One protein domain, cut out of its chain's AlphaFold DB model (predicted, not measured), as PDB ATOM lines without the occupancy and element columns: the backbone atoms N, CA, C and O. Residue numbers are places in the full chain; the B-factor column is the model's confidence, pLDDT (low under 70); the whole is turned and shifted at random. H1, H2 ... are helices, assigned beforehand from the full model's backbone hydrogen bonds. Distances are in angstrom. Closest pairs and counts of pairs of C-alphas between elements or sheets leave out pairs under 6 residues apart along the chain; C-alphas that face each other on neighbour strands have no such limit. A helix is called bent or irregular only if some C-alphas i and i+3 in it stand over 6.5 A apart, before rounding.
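Overview. This is residues 285 to 416 of the 601 residues of the protein "PglZ domain-containing protein" of Thermodesulforhabdus norvegica (UniProt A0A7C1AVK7). Look for a rod built along the long helix H5, with H3 beside it and the bent helix H4 folding back along these two. Near the start of H5, H2 packs on H3, and H1 meets H5 at a corner. The 132 printed residues hold five named helices, H1 to H5 in chain order, and no named strand: all helix. The whole is only just compact, close to loose, with a radius of gyration of the C-alphas of 16.7 A and spans of 58 by 27 by 22 A.

Along the chain. Find C-alpha 387 at (102.445, 120.074, 91.329), where H5, residues 387 to 415, begins; it runs 41.8 A and ends with C-alpha 415 at (89.865, 158.882, 82.190). H3, residues 332 to 352, spans 29.9 A. H4, residues 357 to 378, was assigned as one helix by its hydrogen bonds but is bent, with C-alphas 366 and 369 7.6 A apart; its arms H4a, 357 to 366, and H4b, 369 to 378, each span 14.5 A. H2, residues 304 to 318, spans 19.0 A, and H1, residues 286 to 298, 18.2 A. H2 is irregular, with C-alphas 306 and 309 7.4 A apart; H5 only just, with 389 and 392 6.9 A apart.

Arrangement. H3, H4b and H5 form an up-and-down bundle, each running against the one before. H5 touches H3 at C-alphas Ala 393 and Phe 342, 4.4 A, their closest. H2 and H3 form a hairpin, closest at C-alphas Ala 315 and Leu 336, 5.2 A. H1 is apart from H3. Every O i to N i+4 pair is within hydrogen-bond range in H1, H3, H4a and H4b, against 9 of 11 in H2 and 22 of 25 in H5.

Size, cuts and confidence. The farthest C-alphas, Glu 286 and Gly 416, are 57.8 A apart. The printed part has no cut; the link from H2 to H3 is long. No printed residue is under 70 in pLDDT.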
ATOM      1  N   PRO A 285     117.494 108.006  81.565       94.56
ATOM      2  CA  PRO A 285     116.274 108.703  81.974       94.56
ATOM      3  C   PRO A 285     116.227 108.975  83.487       94.56
ATOM      4  O   PRO A 285     115.643 109.965  83.912       94.56
ATOM      5  N   GLU A 286     116.902 108.168  84.310       94.56
ATOM      6  CA  GLU A 286     116.994 108.353  85.764       94.56
ATOM      7  C   GLU A 286     117.670 109.679  86.153       94.56
ATOM      8  O   GLU A 286     117.495 110.159  87.272       94.56
ATOM      9  N   ILE A 287     118.419 110.295  85.229       94.88
ATOM     10  CA  ILE A 287     118.959 111.648  85.402       94.88
ATOM     11  C   ILE A 287     117.818 112.659  85.540       94.88
ATOM     12  O   ILE A 287     117.878 113.523  86.411       94.88
ATOM     13  N   ASP A 288     116.778 112.550  84.709       95.56
ATOM     14  CA  ASP A 288     115.613 113.431  84.780       95.56
ATOM     15  C   ASP A 288     114.888 113.269  86.117       95.56
ATOM     16  O   ASP A 288     114.571 114.267  86.764       95.56
ATOM     17  N   ASP A 289     114.715 112.026  86.578       93.50
ATOM     18  CA  ASP A 289     114.085 111.743  87.868       93.50
ATOM     19  C   ASP A 289     114.892 112.282  89.048       93.50
ATOM     20  O   ASP A 289     114.308 112.863  89.961       93.50
ATOM     21  N   ALA A 290     116.218 112.123  89.037       93.94
ATOM     22  CA  ALA A 290     117.082 112.634  90.096       93.94
ATOM     23  C   ALA A 290     117.050 114.170  90.164       93.94
ATOM     24  O   ALA A 290     116.962 114.743  91.250       93.94
ATOM     25  N   ILE A 291     117.082 114.849  89.008       95.19
ATOM     26  CA  ILE A 291     116.975 116.314  88.952       95.19
ATOM     27  C   ILE A 291     115.589 116.757  89.437       95.19
ATOM     28  O   ILE A 291     115.491 117.701  90.220       95.19
ATOM     29  N   LEU A 292     114.518 116.086  89.006       95.75
ATOM     30  CA  LEU A 292     113.163 116.413  89.444       95.75
ATOM     31  C   LEU A 292     113.000 116.241  90.963       95.75
ATOM     32  O   LEU A 292     112.423 117.112  91.609       95.75
ATOM     33  N   GLU A 293     113.521 115.160  91.545       94.50
ATOM     34  CA  GLU A 293     113.460 114.913  92.994       94.50
ATOM     35  C   GLU A 293     114.173 115.989  93.802       94.50
ATOM     36  O   GLU A 293     113.639 116.432  94.816       94.50
ATOM     37  N   GLU A 294     115.322 116.466  93.334       94.19
ATOM     38  CA  GLU A 294     116.034 117.578  93.968       94.19
ATOM     39  C   GLU A 294     115.264 118.894  93.885       94.19
ATOM     40  O   GLU A 294     115.207 119.672  94.843       94.19
ATOM     41  N   LEU A 295     114.647 119.172  92.737       95.75
ATOM     42  CA  LEU A 295     113.819 120.364  92.598       95.75
ATOM     43  C   LEU A 295     112.611 120.294  93.532       95.75
ATOM     44  O   LEU A 295     112.306 121.290  94.187       95.75
ATOM     45  N   LEU A 296     111.965 119.133  93.643       96.38
ATOM     46  CA  LEU A 296     110.815 118.924  94.524       96.38
ATOM     47  C   LEU A 296     111.189 118.944  96.011       96.38
ATOM     48  O   LEU A 296     110.432 119.486  96.811       96.38
ATOM     49  N   SER A 297     112.339 118.384  96.392       94.88
ATOM     50  CA  SER A 297     112.798 118.359  97.786       94.88
ATOM     51  C   SER A 297     113.242 119.739  98.265       94.88
ATOM     52  O   SER A 297     113.046 120.101  99.427       94.88
ATOM     53  N   SER A 298     113.833 120.526  97.366       94.12
ATOM     54  CA  SER A 298     114.442 121.801  97.714       94.12
ATOM     55  C   SER A 298     113.503 122.996  97.499       94.12
ATOM     56  O   SER A 298     113.768 124.075  98.040       94.12
ATOM     57  N   THR A 299     112.415 122.853  96.735       95.50
ATOM     58  CA  THR A 299     111.497 123.954  96.393       95.50
ATOM     59  C   THR A 299     110.178 123.847  97.145       95.50
ATOM     60  O   THR A 299     109.534 122.804  97.172       95.50
ATOM     61  N   ASN A 300     109.736 124.962  97.717       93.00
ATOM     62  CA  ASN A 300     108.439 125.109  98.364       93.00
ATOM     63  C   ASN A 300     107.820 126.472  97.984       93.00
ATOM     64  O   ASN A 300     108.491 127.303  97.368       93.00
ATOM     65  N   PRO A 301     106.545 126.737  98.328       88.62
ATOM     66  CA  PRO A 301     105.895 127.997  97.964       88.62
ATOM     67  C   PRO A 301     106.596 129.266  98.475       88.62
ATOM     68  O   PRO A 301     106.493 130.307  97.830       88.62
ATOM     69  N   GLU A 302     107.309 129.198  99.602       90.81
ATOM     70  CA  GLU A 302     107.974 130.355 100.217       90.81
ATOM     71  C   GLU A 302     109.266 130.731  99.480       90.81
ATOM     72  O   GLU A 302     109.525 131.913  99.262       90.81
ATOM     73  N   ASN A 303     110.045 129.738  99.035       95.44
ATOM     74  CA  ASN A 303     111.320 129.960  98.347       95.44
ATOM     75  C   ASN A 303     111.232 129.897  96.810       95.44
ATOM     76  O   ASN A 303     112.226 130.152  96.127       95.44
ATOM     77  N   TYR A 304     110.056 129.598  96.240       96.44
ATOM     78  CA  TYR A 304     109.881 129.446  94.789       96.44
ATOM     79  C   TYR A 304     110.366 130.674  94.008       96.44
ATOM     80  O   TYR A 304     111.049 130.541  92.996       96.44
ATOM     81  N   ASN A 305     110.062 131.884  94.493       96.25
ATOM     82  CA  ASN A 305     110.457 133.128  93.826       96.25
ATOM     83  C   ASN A 305     111.985 133.292  93.715       96.25
ATOM     84  O   ASN A 305     112.456 133.906  92.768       96.25
ATOM     85  N   GLU A 306     112.749 132.759  94.668       96.88
ATOM     86  CA  GLU A 306     114.218 132.808  94.663       96.88
ATOM     87  C   GLU A 306     114.820 131.743  93.735       96.88
ATOM     88  O   GLU A 306     115.930 131.906  93.233       96.88
ATOM     89  N   LYS A 307     114.082 130.652  93.491       97.12
ATOM     90  CA  LYS A 307     114.532 129.493  92.708       97.12
ATOM     91  C   LYS A 307     114.026 129.462  91.271       97.12
ATOM     92  O   LYS A 307     114.567 128.716  90.463       97.12
ATOM     93  N   VAL A 308     113.010 130.249  90.924       97.69
ATOM     94  CA  VAL A 308     112.348 130.159  89.612       97.69
ATOM     95  C   VAL A 308     113.317 130.335  88.433       97.69
ATOM     96  O   VAL A 308     113.154 129.658  87.423       97.69
ATOM     97  N   ASP A 309     114.365 131.153  88.574       97.69
ATOM     98  CA  ASP A 309     115.386 131.329  87.534       97.69
ATOM     99  C   ASP A 309     116.220 130.061  87.295       97.69
ATOM    100  O   ASP A 309     116.519 129.718  86.149       97.69
ATOM    101  N   SER A 310     116.584 129.332  88.357       96.06
ATOM    102  CA  SER A 310     117.318 128.071  88.212       96.06
ATOM    103  C   SER A 310     116.411 126.953  87.698       96.06
ATOM    104  O   SER A 310     116.838 126.183  86.840       96.06
ATOM    105  N   ILE A 311     115.153 126.908  88.154       97.62
ATOM    106  CA  ILE A 311     114.130 125.974  87.660       97.62
ATOM    107  C   ILE A 311     113.915 126.174  86.157       97.62
ATOM    108  O   ILE A 311     113.956 125.200  85.406       97.62
ATOM    109  N   GLU A 312     113.742 127.420  85.706       98.06
ATOM    110  CA  GLU A 312     113.581 127.742  84.286       98.06
ATOM    111  C   GLU A 312     114.805 127.301  83.480       98.06
ATOM    112  O   GLU A 312     114.647 126.549  82.524       98.06
ATOM    113  N   LYS A 313     116.023 127.677  83.898       97.00
ATOM    114  CA  LYS A 313     117.266 127.311  83.194       97.00
ATOM    115  C   LYS A 313     117.416 125.791  83.039       97.00
ATOM    116  O   LYS A 313     117.831 125.302  81.984       97.00
ATOM    117  N   ILE A 314     117.087 125.036  84.091       96.62
ATOM    118  CA  ILE A 314     117.107 123.570  84.056       96.62
ATOM    119  C   ILE A 314     116.056 123.070  83.065       96.62
ATOM    120  O   ILE A 314     116.401 122.310  82.163       96.62
ATOM    121  N   ALA A 315     114.805 123.518  83.176       97.31
ATOM    122  CA  ALA A 315     113.720 123.068  82.310       97.31
ATOM    123  C   ALA A 315     113.961 123.412  80.824       97.31
ATOM    124  O   ALA A 315     113.708 122.571  79.964       97.31
ATOM    125  N   GLU A 316     114.532 124.585  80.521       96.94
ATOM    126  CA  GLU A 316     114.962 124.985  79.170       96.94
ATOM    127  C   GLU A 316     116.021 124.049  78.590       96.94
ATOM    128  O   GLU A 316     115.969 123.705  77.412       96.94
ATOM    129  N   THR A 317     116.968 123.602  79.412       95.44
ATOM    130  CA  THR A 317     117.984 122.639  78.972       95.44
ATOM    131  C   THR A 317     117.368 121.254  78.787       95.44
ATOM    132  O   THR A 317     117.609 120.586  77.781       95.44
ATOM    133  N   ARG A 318     116.554 120.807  79.753       96.06
ATOM    134  CA  ARG A 318     116.010 119.447  79.781       96.06
ATOM    135  C   ARG A 318     114.981 119.194  78.694       96.06
ATOM    136  O   ARG A 318     115.013 118.107  78.127       96.06
ATOM    137  N   VAL A 319     114.122 120.159  78.353       96.06
ATOM    138  CA  VAL A 319     113.081 119.973  77.320       96.06
ATOM    139  C   VAL A 319     113.663 119.596  75.950       96.06
ATOM    140  O   VAL A 319     113.019 118.903  75.165       96.06
ATOM    141  N   GLU A 320     114.914 119.979  75.681       94.31
ATOM    142  CA  GLU A 320     115.600 119.669  74.427       94.31
ATOM    143  C   GLU A 320     116.264 118.288  74.388       94.31
ATOM    144  O   GLU A 320     116.667 117.833  73.309       94.31
ATOM    145  N   THR A 321     116.356 117.606  75.527       94.31
ATOM    146  CA  THR A 321     117.019 116.302  75.637       94.31
ATOM    147  C   THR A 321     116.206 115.172  75.012       94.31
ATOM    148  O   THR A 321     114.984 115.240  74.865       94.31
ATOM    149  N   PHE A 322     116.900 114.091  74.664       94.88
ATOM    150  CA  PHE A 322     116.323 112.884  74.085       94.88
ATOM    151  C   PHE A 322     115.165 112.323  74.922       94.88
ATOM    152  O   PHE A 322     114.097 112.035  74.377       94.88
ATOM    153  N   TRP A 323     115.346 112.203  76.241       95.38
ATOM    154  CA  TRP A 323     114.339 111.601  77.115       95.38
ATOM    155  C   TRP A 323     113.110 112.495  77.298       95.38
ATOM    156  O   TRP A 323     111.998 111.969  77.255       95.38
ATOM    157  N   ALA A 324     113.279 113.819  77.380       93.69
ATOM    158  CA  ALA A 324     112.167 114.778  77.452       93.69
ATOM    159  C   ALA A 324     111.313 114.837  76.172       93.69
ATOM    160  O   ALA A 324     110.148 115.229  76.208       93.69
ATOM    161  N   LYS A 325     111.880 114.425  75.033       92.31
ATOM    162  CA  LYS A 325     111.167 114.254  73.756       92.31
ATOM    163  C   LYS A 325     110.507 112.877  73.620       92.31
ATOM    164  O   LYS A 325     109.841 112.609  72.620       92.31
ATOM    165  N   SER A 326     110.695 111.993  74.600       90.44
ATOM    166  CA  SER A 326     110.110 110.653  74.635       90.44
ATOM    167  C   SER A 326     108.861 110.606  75.531       90.44
ATOM    168  O   SER A 326     108.708 111.433  76.428       90.44
ATOM    169  N   PRO A 327     107.992 109.587  75.391       88.38
ATOM    170  CA  PRO A 327     106.849 109.411  76.287       88.38
ATOM    171  C   PRO A 327     107.205 109.152  77.762       88.38
ATOM    172  O   PRO A 327     106.293 109.129  78.584       88.38
ATOM    173  N   ARG A 328     108.479 108.917  78.109       90.00
ATOM    174  CA  ARG A 328     108.901 108.600  79.485       90.00
ATOM    175  C   ARG A 328     109.020 109.829  80.379       90.00
ATOM    176  O   ARG A 328     108.736 109.733  81.565       90.00
ATOM    177  N   VAL A 329     109.413 110.972  79.818       94.00
ATOM    178  CA  VAL A 329     109.647 112.209  80.571       94.00
ATOM    179  C   VAL A 329     108.791 113.309  79.959       94.00
ATOM    180  O   VAL A 329     109.114 113.846  78.906       94.00
ATOM    181  N   LYS A 330     107.673 113.636  80.614       92.94
ATOM    182  CA  LYS A 330     106.678 114.598  80.099       92.94
ATOM    183  C   LYS A 330     106.590 115.898  80.903       92.94
ATOM    184  O   LYS A 330     105.875 116.811  80.502       92.94
ATOM    185  N   TYR A 331     107.312 115.995  82.018       95.44
ATOM    186  CA  TYR A 331     107.151 117.077  82.988       95.44
ATOM    187  C   TYR A 331     107.995 118.330  82.719       95.44
ATOM    188  O   TYR A 331     107.650 119.408  83.197       95.44
ATOM    189  N   TRP A 332     109.070 118.252  81.931       97.19
ATOM    190  CA  TRP A 332     109.921 119.431  81.712       97.19
ATOM    191  C   TRP A 332     109.224 120.555  80.954       97.19
ATOM    192  O   TRP A 332     109.418 121.723  81.280       97.19
ATOM    193  N   LYS A 333     108.370 120.213  79.984       96.75
ATOM    194  CA  LYS A 333     107.592 121.203  79.237       96.75
ATOM    195  C   LYS A 333     106.620 121.991  80.139       96.75
ATOM    196  O   LYS A 333     106.710 123.219  80.129       96.75
ATOM    197  N   PRO A 334     105.741 121.363  80.947       97.25
ATOM    198  CA  PRO A 334     104.880 122.114  81.859       97.25
ATOM    199  C   PRO A 334     105.659 122.869  82.947       97.25
ATOM    200  O   PRO A 334     105.275 123.990  83.271       97.25
ATOM    201  N   ILE A 335     106.780 122.339  83.459       98.38
ATOM    202  CA  ILE A 335     107.642 123.074  84.409       98.38
ATOM    203  C   ILE A 335     108.190 124.362  83.772       98.38
ATOM    204  O   ILE A 335     108.149 125.418  84.401       98.38
ATOM    205  N   LEU A 336     108.649 124.298  82.516       98.56
ATOM    206  CA  LEU A 336     109.153 125.461  81.782       98.56
ATOM    207  C   LEU A 336     108.069 126.521  81.539       98.56
ATOM    208  O   LEU A 336     108.304 127.719  81.706       98.56
ATOM    209  N   ILE A 337     106.874 126.092  81.131       98.38
ATOM    210  CA  ILE A 337     105.741 127.006  80.929       98.38
ATOM    211  C   ILE A 337     105.370 127.669  82.260       98.38
ATOM    212  O   ILE A 337     105.187 128.886  82.310       98.38
ATOM    213  N   ALA A 338     105.313 126.894  83.346       98.25
ATOM    214  CA  ALA A 338     104.988 127.394  84.674       98.25
ATOM    215  C   ALA A 338     106.008 128.428  85.178       98.25
ATOM    216  O   ALA A 338     105.607 129.492  85.655       98.25
ATOM    217  N   SER A 339     107.313 128.176  85.031       98.56
ATOM    218  CA  SER A 339     108.344 129.125  85.472       98.56
ATOM    219  C   SER A 339     108.278 130.446  84.695       98.56
ATOM    220  O   SER A 339     108.316 131.523  85.300       98.56
ATOM    221  N   LYS A 340     108.083 130.380  83.368       98.69
ATOM    222  CA  LYS A 340     107.919 131.561  82.499       98.69
ATOM    223  C   LYS A 340     106.665 132.358  82.836       98.69
ATOM    224  O   LYS A 340     106.733 133.579  82.968       98.69
ATOM    225  N   LEU A 341     105.540 131.672  83.032       98.62
ATOM    226  CA  LEU A 341     104.281 132.284  83.447       98.62
ATOM    227  C   LEU A 341     104.422 132.987  84.802       98.62
ATOM    228  O   LEU A 341     104.025 134.142  84.940       98.62
ATOM    229  N   PHE A 342     105.023 132.324  85.796       98.50
ATOM    230  CA  PHE A 342     105.231 132.905  87.122       98.50
ATOM    231  C   PHE A 342     106.034 134.208  87.049       98.50
ATOM    232  O   PHE A 342     105.603 135.235  87.582       98.50
ATOM    233  N   LYS A 343     107.186 134.180  86.366       98.25
ATOM    234  CA  LYS A 343     108.058 135.353  86.212       98.25
ATOM    235  C   LYS A 343     107.366 136.476  85.452       98.25
ATOM    236  O   LYS A 343     107.356 137.608  85.937       98.25
ATOM    237  N   GLY A 344     106.731 136.152  84.325       98.19
ATOM    238  CA  GLY A 344     105.997 137.112  83.506       98.19
ATOM    239  C   GLY A 344     104.889 137.819  84.289       98.19
ATOM    240  O   GLY A 344     104.829 139.047  84.296       98.19
ATOM    241  N   CYS A 345     104.079 137.069  85.041       98.31
ATOM    242  CA  CYS A 345     103.039 137.633  85.901       98.31
ATOM    243  C   CYS A 345     103.621 138.547  86.993       98.31
ATOM    244  O   CYS A 345     103.096 139.633  87.237       98.31
ATOM    245  N   LYS A 346     104.717 138.149  87.654       96.88
ATOM    246  CA  LYS A 346     105.366 138.970  88.694       96.88
ATOM    247  C   LYS A 346     105.934 140.274  88.140       96.88
ATOM    248  O   LYS A 346     105.827 141.305  88.803       96.88
ATOM    249  N   GLU A 347     106.544 140.234  86.962       97.12
ATOM    250  CA  GLU A 347     107.064 141.424  86.289       97.12
ATOM    251  C   GLU A 347     105.928 142.352  85.850       97.12
ATOM    252  O   GLU A 347     105.933 143.533  86.201       97.12
ATOM    253  N   ALA A 348     104.900 141.802  85.202       97.62
ATOM    254  CA  ALA A 348     103.721 142.547  84.778       97.62
ATOM    255  C   ALA A 348     103.014 143.246  85.947       97.62
ATOM    256  O   ALA A 348     102.627 144.406  85.833       97.62
ATOM    257  N   LEU A 349     102.909 142.585  87.104       97.06
ATOM    258  CA  LEU A 349     102.345 143.174  88.319       97.06
ATOM    259  C   LEU A 349     103.139 144.384  88.827       97.06
ATOM    260  O   LEU A 349     102.532 145.367  89.246       97.06
ATOM    261  N   LYS A 350     104.477 144.326  88.796       95.69
ATOM    262  CA  LYS A 350     105.338 145.458  89.190       95.69
ATOM    263  C   LYS A 350     105.208 146.624  88.217       95.69
ATOM    264  O   LYS A 350     105.280 147.782  88.622       95.69
ATOM    265  N   GLU A 351     105.066 146.315  86.934       96.44
ATOM    266  CA  GLU A 351     104.950 147.314  85.882       96.44
ATOM    267  C   GLU A 351     103.587 148.023  85.926       96.44
ATOM    268  O   GLU A 351     103.528 149.252  85.951       96.44
ATOM    269  N   CYS A 352     102.503 147.245  86.030       95.75
ATOM    270  CA  CYS A 352     101.113 147.698  85.944       95.75
ATOM    271  C   CYS A 352     100.752 148.802  86.951       95.75
ATOM    272  O   CYS A 352      99.955 149.684  86.635       95.75
ATOM    273  N   GLU A 353     101.365 148.808  88.139       91.88
ATOM    274  CA  GLU A 353     101.127 149.830  89.173       91.88
ATOM    275  C   GLU A 353     101.354 151.264  88.673       91.88
ATOM    276  O   GLU A 353     100.735 152.201  89.179       91.88
ATOM    277  N   LYS A 354     102.228 151.439  87.676       93.31
ATOM    278  CA  LYS A 354     102.629 152.749  87.147       93.31
ATOM    279  C   LYS A 354     101.930 153.122  85.846       93.31
ATOM    280  O   LYS A 354     102.012 154.280  85.458       93.31
ATOM    281  N   LEU A 355     101.271 152.166  85.200       95.50
ATOM    282  CA  LEU A 355     100.686 152.352  83.878       95.50
ATOM    283  C   LEU A 355      99.315 153.025  83.960       95.50
ATOM    284  O   LEU A 355      98.575 152.852  84.943       95.50
ATOM    285  N   ASP A 356      98.976 153.779  82.918       93.38
ATOM    286  CA  ASP A 356      97.626 154.276  82.670       93.38
ATOM    287  C   ASP A 356      96.755 153.276  81.880       93.38
ATOM    288  O   ASP A 356      97.153 152.143  81.608       93.38
ATOM    289  N   ARG A 357      95.520 153.677  81.548       92.44
ATOM    290  CA  ARG A 357      94.556 152.827  80.830       92.44
ATOM    291  C   ARG A 357      95.108 152.331  79.491       92.44
ATOM    292  O   ARG A 357      94.956 151.150  79.185       92.44
ATOM    293  N   ASP A 358      95.659 153.229  78.681       91.62
ATOM    294  CA  ASP A 358      96.055 152.913  77.307       91.62
ATOM    295  C   ASP A 358      97.366 152.125  77.312       91.62
ATOM    296  O   ASP A 358      97.475 151.117  76.619       91.62
ATOM    297  N   GLU A 359      98.293 152.468  78.208       95.06
ATOM    298  CA  GLU A 359      99.525 151.707  78.416       95.06
ATOM    299  C   GLU A 359      99.257 150.266  78.882       95.06
ATOM    300  O   GLU A 359      99.914 149.334  78.416       95.06
ATOM    301  N   ILE A 360      98.277 150.040  79.770       95.62
ATOM    302  CA  ILE A 360      97.877 148.683  80.190       95.62
ATOM    303  C   ILE A 360      97.361 147.875  78.994       95.62
ATOM    304  O   ILE A 360      97.724 146.706  78.835       95.62
ATOM    305  N   ILE A 361      96.525 148.486  78.149       92.88
ATOM    306  CA  ILE A 361      95.988 147.837  76.947       92.88
ATOM    307  C   ILE A 361      97.127 147.508  75.976       92.88
ATOM    308  O   ILE A 361      97.212 146.374  75.498       92.88
ATOM    309  N   ASP A 362      98.042 148.446  75.741       94.62
ATOM    310  CA  ASP A 362      99.196 148.255  74.862       94.62
ATOM    311  C   ASP A 362     100.116 147.135  75.366       94.62
ATOM    312  O   ASP A 362     100.591 146.306  74.578       94.62
ATOM    313  N   ARG A 363     100.333 147.034  76.685       96.75
ATOM    314  CA  ARG A 363     101.087 145.924  77.290       96.75
ATOM    315  C   ARG A 363     100.385 144.586  77.146       96.75
ATOM    316  O   ARG A 363     101.046 143.590  76.835       96.75
ATOM    317  N   TYR A 364      99.063 144.552  77.279       95.75
ATOM    318  CA  TYR A 364      98.311 143.332  77.017       95.75
ATOM    319  C   TYR A 364      98.427 142.892  75.555       95.75
ATOM    320  O   TYR A 364      98.799 141.748  75.303       95.75
ATOM    321  N   VAL A 365      98.206 143.801  74.600       93.88
ATOM    322  CA  VAL A 365      98.233 143.530  73.149       93.88
ATOM    323  C   VAL A 365      99.623 143.122  72.654       93.88
ATOM    324  O   VAL A 365      99.752 142.228  71.811       93.88
ATOM    325  N   SER A 366     100.676 143.752  73.173       94.12
ATOM    326  CA  SER A 366     102.056 143.456  72.772       94.12
ATOM    327  C   SER A 366     102.616 142.193  73.436       94.12
ATOM    328  O   SER A 366     103.389 141.453  72.813       94.12
ATOM    329  N   GLY A 367     102.215 141.915  74.679       95.25
ATOM    330  CA  GLY A 367     102.931 140.997  75.562       95.25
ATOM    331  C   GLY A 367     102.044 140.066  76.373       95.25
ATOM    332  O   GLY A 367     102.158 138.847  76.230       95.25
ATOM    333  N   TRP A 368     101.212 140.630  77.252       97.56
ATOM    334  CA  TRP A 368     100.620 139.870  78.359       97.56
ATOM    335  C   TRP A 368      99.534 138.873  77.947       97.56
ATOM    336  O   TRP A 368      99.270 137.941  78.705       97.56
ATOM    337  N   TRP A 369      98.988 138.968  76.730       95.69
ATOM    338  CA  TRP A 369      98.150 137.902  76.159       95.69
ATOM    339  C   TRP A 369      98.856 136.533  76.142       95.69
ATOM    340  O   TRP A 369      98.213 135.491  76.109       95.69
ATOM    341  N   ARG A 370     100.193 136.485  76.192       97.19
ATOM    342  CA  ARG A 370     100.920 135.210  76.271       97.19
ATOM    343  C   ARG A 370     100.690 134.476  77.589       97.19
ATOM    344  O   ARG A 370     100.771 133.255  77.595       97.19
ATOM    345  N   PHE A 371     100.380 135.173  78.683       97.50
ATOM    346  CA  PHE A 371     100.100 134.526  79.973       97.50
ATOM    347  C   PHE A 371      98.809 133.712  79.912       97.50
ATOM    348  O   PHE A 371      98.747 132.592  80.413       97.50
ATOM    349  N   ASP A 372      97.819 134.256  79.211       94.56
ATOM    350  CA  ASP A 372      96.559 133.601  78.887       94.56
ATOM    351  C   ASP A 372      96.788 132.312  78.082       94.56
ATOM    352  O   ASP A 372      96.314 131.245  78.479       94.56
ATOM    353  N   SER A 373      97.614 132.392  77.033       93.94
ATOM    354  CA  SER A 373      98.008 131.227  76.232       93.94
ATOM    355  C   SER A 373      98.781 130.188  77.050       93.94
ATOM    356  O   SER A 373      98.529 128.991  76.923       93.94
ATOM    357  N   MET A 374      99.726 130.629  77.887       95.75
ATOM    358  CA  MET A 374     100.552 129.750  78.722       95.75
ATOM    359  C   MET A 374      99.710 128.981  79.735       95.75
ATOM    360  O   MET A 374      99.947 127.797  79.933       95.75
ATOM    361  N   VAL A 375      98.714 129.617  80.360       93.44
ATOM    362  CA  VAL A 375      97.806 128.933  81.291       93.44
ATOM    363  C   VAL A 375      96.951 127.891  80.588       93.44
ATOM    364  O   VAL A 375      96.808 126.786  81.111       93.44
ATOM    365  N   LEU A 376      96.411 128.211  79.407       90.12
ATOM    366  CA  LEU A 376      95.648 127.238  78.626       90.12
ATOM    367  C   LEU A 376      96.525 126.046  78.233       90.12
ATOM    368  O   LEU A 376      96.126 124.906  78.449       90.12
ATOM    369  N   GLU A 377      97.743 126.289  77.742       91.31
ATOM    370  CA  GLU A 377      98.683 125.216  77.413       91.31
ATOM    371  C   GLU A 377      99.047 124.387  78.654       91.31
ATOM    372  O   GLU A 377      98.949 123.163  78.626       91.31
ATOM    373  N   LEU A 378      99.385 125.036  79.771       92.19
ATOM    374  CA  LEU A 378      99.739 124.376  81.029       92.19
ATOM    375  C   LEU A 378      98.609 123.484  81.559       92.19
ATOM    376  O   LEU A 378      98.871 122.446  82.161       92.19
ATOM    377  N   SER A 379      97.359 123.867  81.309       88.19
ATOM    378  CA  SER A 379      96.178 123.111  81.719       88.19
ATOM    379  C   SER A 379      95.851 121.896  80.841       88.19
ATOM    380  O   SER A 379      94.976 121.113  81.197       88.19
ATOM    381  N   THR A 380      96.562 121.704  79.721       88.12
ATOM    382  CA  THR A 380      96.484 120.467  78.917       88.12
ATOM    383  C   THR A 380      97.357 119.338  79.466       88.12
ATOM    384  O   THR A 380      97.210 118.189  79.055       88.12
ATOM    385  N   PHE A 381      98.277 119.653  80.383       89.00
ATOM    386  CA  PHE A 381      99.140 118.660  81.004       89.00
ATOM    387  C   PHE A 381      98.490 118.091  82.257       89.00
ATOM    388  O   PHE A 381      97.958 118.828  83.085       89.00
ATOM    389  N   ASP A 382      98.622 116.779  82.413       86.56
ATOM    390  CA  ASP A 382      98.357 116.102  83.673       86.56
ATOM    391  C   ASP A 382      99.639 116.084  84.512       86.56
ATOM    392  O   ASP A 382     100.711 115.722  84.016       86.56
ATOM    393  N   PHE A 383      99.543 116.543  85.757       87.12
ATOM    394  CA  PHE A 383     100.664 116.615  86.687       87.12
ATOM    395  C   PHE A 383     100.172 116.393  88.117       87.12
ATOM    396  O   PHE A 383      99.300 117.104  88.621       87.12
ATOM    397  N   GLU A 384     100.795 115.437  88.798       88.88
ATOM    398  CA  GLU A 384     100.541 115.149  90.213       88.88
ATOM    399  C   GLU A 384     101.818 115.379  91.020       88.88
ATOM    400  O   GLU A 384     101.883 116.280  91.861       88.88
ATOM    401  N   ARG A 385     102.871 114.618  90.699       93.19
ATOM    402  CA  ARG A 385     104.183 114.674  91.358       93.19
ATOM    403  C   ARG A 385     104.826 116.059  91.244       93.19
ATOM    404  O   ARG A 385     105.455 116.526  92.189       93.19
ATOM    405  N   GLU A 386     104.646 116.733  90.114       94.25
ATOM    406  CA  GLU A 386     105.295 118.006  89.775       94.25
ATOM    407  C   GLU A 386     104.495 119.235  90.215       94.25
ATOM    408  O   GLU A 386     104.935 120.373  90.037       94.25
ATOM    409  N   SER A 387     103.334 119.019  90.839       93.12
ATOM    410  CA  SER A 387     102.445 120.074  91.329       93.12
ATOM    411  C   SER A 387     103.151 121.172  92.149       93.12
ATOM    412  O   SER A 387     102.842 122.346  91.910       93.12
ATOM    413  N   PRO A 388     104.130 120.883  93.038       95.50
ATOM    414  CA  PRO A 388     104.861 121.924  93.769       95.50
ATOM    415  C   PRO A 388     105.646 122.901  92.880       95.50
ATOM    416  O   PRO A 388     105.829 124.055  93.262       95.50
ATOM    417  N   LEU A 389     106.080 122.469  91.690       97.50
ATOM    418  CA  LEU A 389     106.832 123.299  90.741       97.50
ATOM    419  C   LEU A 389     105.926 124.085  89.782       97.50
ATOM    420  O   LEU A 389     106.378 125.047  89.160       97.50
ATOM    421  N   ILE A 390     104.655 123.686  89.673       96.06
ATOM    422  CA  ILE A 390     103.693 124.209  88.694       96.06
ATOM    423  C   ILE A 390     102.645 125.121  89.350       96.06
ATOM    424  O   ILE A 390     102.341 126.200  88.842       96.06
ATOM    425  N   THR A 391     102.099 124.720  90.499       94.06
ATOM    426  CA  THR A 391     101.013 125.434  91.198       94.06
ATOM    427  C   THR A 391     101.311 126.913  91.493       94.06
ATOM    428  O   THR A 391     100.399 127.729  91.324       94.06
ATOM    429  N   PRO A 392     102.545 127.324  91.855       96.12
ATOM    430  CA  PRO A 392     102.865 128.741  92.051       96.12
ATOM    431  C   PRO A 392     102.565 129.625  90.833       96.12
ATOM    432  O   PRO A 392     102.175 130.781  91.003       96.12
ATOM    433  N   ALA A 393     102.693 129.095  89.613       96.69
ATOM    434  CA  ALA A 393     102.410 129.831  88.385       96.69
ATOM    435  C   ALA A 393     100.917 130.156  88.230       96.69
ATOM    436  O   ALA A 393     100.572 131.278  87.860       96.69
ATOM    437  N   TYR A 394     100.033 129.222  88.596       94.50
ATOM    438  CA  TYR A 394      98.586 129.463  88.622       94.50
ATOM    439  C   TYR A 394      98.216 130.556  89.626       94.50
ATOM    440  O   TYR A 394      97.495 131.485  89.278       94.50
ATOM    441  N   VAL A 395      98.774 130.509  90.839       94.38
ATOM    442  CA  VAL A 395      98.546 131.548  91.860       94.38
ATOM    443  C   VAL A 395      99.035 132.915  91.371       94.38
ATOM    444  O   VAL A 395      98.362 133.933  91.554       94.38
ATOM    445  N   ALA A 396     100.203 132.958  90.722       96.25
ATOM    446  CA  ALA A 396     100.738 134.185  90.144       96.25
ATOM    447  C   ALA A 396      99.846 134.736  89.022       96.25
ATOM    448  O   ALA A 396      99.620 135.944  88.981       96.25
ATOM    449  N   TYR A 397      99.313 133.870  88.158       96.94
ATOM    450  CA  TYR A 397      98.376 134.249  87.105       96.94
ATOM    451  C   TYR A 397      97.042 134.763  87.654       96.94
ATOM    452  O   TYR A 397      96.579 135.816  87.232       96.94
ATOM    453  N   GLU A 398      96.454 134.094  88.645       94.50
ATOM    454  CA  GLU A 398      95.219 134.550  89.297       94.50
ATOM    455  C   GLU A 398      95.411 135.918  89.968       94.50
ATOM    456  O   GLU A 398      94.580 136.814  89.824       94.50
ATOM    457  N   THR A 399      96.555 136.116  90.632       95.31
ATOM    458  CA  THR A 399      96.921 137.415  91.216       95.31
ATOM    459  C   THR A 399      97.112 138.483  90.138       95.31
ATOM    460  O   THR A 399      96.698 139.628  90.323       95.31
ATOM    461  N   TYR A 400      97.747 138.125  89.020       96.69
ATOM    462  CA  TYR A 400      97.900 138.995  87.856       96.69
ATOM    463  C   TYR A 400      96.535 139.418  87.300       96.69
ATOM    464  O   TYR A 400      96.289 140.617  87.172       96.69
ATOM    465  N   LEU A 401      95.625 138.467  87.066       94.62
ATOM    466  CA  LEU A 401      94.277 138.750  86.586       94.62
ATOM    467  C   LEU A 401      93.539 139.708  87.526       94.62
ATOM    468  O   LEU A 401      93.017 140.715  87.058       94.62
ATOM    469  N   ASP A 402      93.513 139.448  88.835       93.75
ATOM    470  CA  ASP A 402      92.798 140.317  89.779       93.75
ATOM    471  C   ASP A 402      93.395 141.734  89.814       93.75
ATOM    472  O   ASP A 402      92.687 142.725  89.602       93.75
ATOM    473  N   ARG A 403      94.709 141.855  90.026       96.06
ATOM    474  CA  ARG A 403      95.344 143.164  90.233       96.06
ATOM    475  C   ARG A 403      95.375 144.017  88.970       96.06
ATOM    476  O   ARG A 403      95.116 145.216  89.064       96.06
ATOM    477  N   VAL A 404      95.662 143.430  87.806       96.06
ATOM    478  CA  VAL A 404      95.692 144.181  86.540       96.06
ATOM    479  C   VAL A 404      94.291 144.644  86.156       96.06
ATOM    480  O   VAL A 404      94.121 145.807  85.795       96.06
ATOM    481  N   ASN A 405      93.262 143.803  86.320       93.06
ATOM    482  CA  ASN A 405      91.885 144.217  86.042       93.06
ATOM    483  C   ASN A 405      91.395 145.310  87.006       93.06
ATOM    484  O   ASN A 405      90.751 146.265  86.567       93.06
ATOM    485  N   ARG A 406      91.728 145.235  88.303       94.38
ATOM    486  CA  ARG A 406      91.412 146.313  89.263       94.38
ATOM    487  C   ARG A 406      92.098 147.619  88.891       94.38
ATOM    488  O   ARG A 406      91.448 148.663  88.881       94.38
ATOM    489  N   ARG A 407      93.382 147.559  88.537       95.00
ATOM    490  CA  ARG A 407      94.145 148.732  88.112       95.00
ATOM    491  C   ARG A 407      93.567 149.346  86.837       95.00
ATOM    492  O   ARG A 407      93.374 150.561  86.778       95.00
ATOM    493  N   LEU A 408      93.214 148.526  85.847       93.62
ATOM    494  CA  LEU A 408      92.525 148.992  84.645       93.62
ATOM    495  C   LEU A 408      91.208 149.689  85.013       93.62
ATOM    496  O   LEU A 408      90.977 150.815  84.587       93.62
ATOM    497  N   LEU A 409      90.382 149.089  85.872       92.38
ATOM    498  CA  LEU A 409      89.123 149.698  86.312       92.38
ATOM    499  C   LEU A 409      89.333 151.053  87.010       92.38
ATOM    500  O   LEU A 409      88.574 151.992  86.769       92.38
ATOM    501  N   GLU A 410      90.349 151.180  87.861       93.88
ATOM    502  CA  GLU A 410      90.708 152.451  88.502       93.88
ATOM    503  C   GLU A 410      91.090 153.525  87.476       93.88
ATOM    504  O   GLU A 410      90.592 154.648  87.548       93.88
ATOM    505  N   THR A 411      91.927 153.187  86.492       93.56
ATOM    506  CA  THR A 411      92.331 154.137  85.439       93.56
ATOM    507  C   THR A 411      91.150 154.542  84.552       93.56
ATOM    508  O   THR A 411      90.984 155.725  84.242       93.56
ATOM    509  N   VAL A 412      90.262 153.597  84.225       92.50
ATOM    510  CA  VAL A 412      89.033 153.848  83.463       92.50
ATOM    511  C   VAL A 412      88.077 154.770  84.218       92.50
ATOM    512  O   VAL A 412      87.476 155.642  83.596       92.50
ATOM    513  N   LYS A 413      87.954 154.654  85.547       91.31
ATOM    514  CA  LYS A 413      87.130 155.584  86.346       91.31
ATOM    515  C   LYS A 413      87.610 157.033  86.246       91.31
ATOM    516  O   LYS A 413      86.786 157.940  86.301       91.31
ATOM    517  N   ASN A 414      88.915 157.244  86.084       87.06
ATOM    518  CA  ASN A 414      89.506 158.580  86.028       87.06
ATOM    519  C   ASN A 414      89.448 159.197  84.622       87.06
ATOM    520  O   ASN A 414      89.191 160.391  84.489       87.06
ATOM    521  N   VAL A 415      89.698 158.399  83.579       88.06
ATOM    522  CA  VAL A 415      89.865 158.882  82.190       88.06
ATOM    523  C   VAL A 415      88.630 158.606  81.312       88.06
ATOM    524  O   VAL A 415      88.454 159.211  80.256       88.06
ATOM    525  N   GLY A 416      87.744 157.708  81.745       88.62
ATOM    526  CA  GLY A 416      86.571 157.246  81.005       88.62
ATOM    527  C   GLY A 416      86.852 156.058  80.077       88.62
ATOM    528  O   GLY A 416      87.996 155.644  79.871       88.62
TER     529      GLY A 416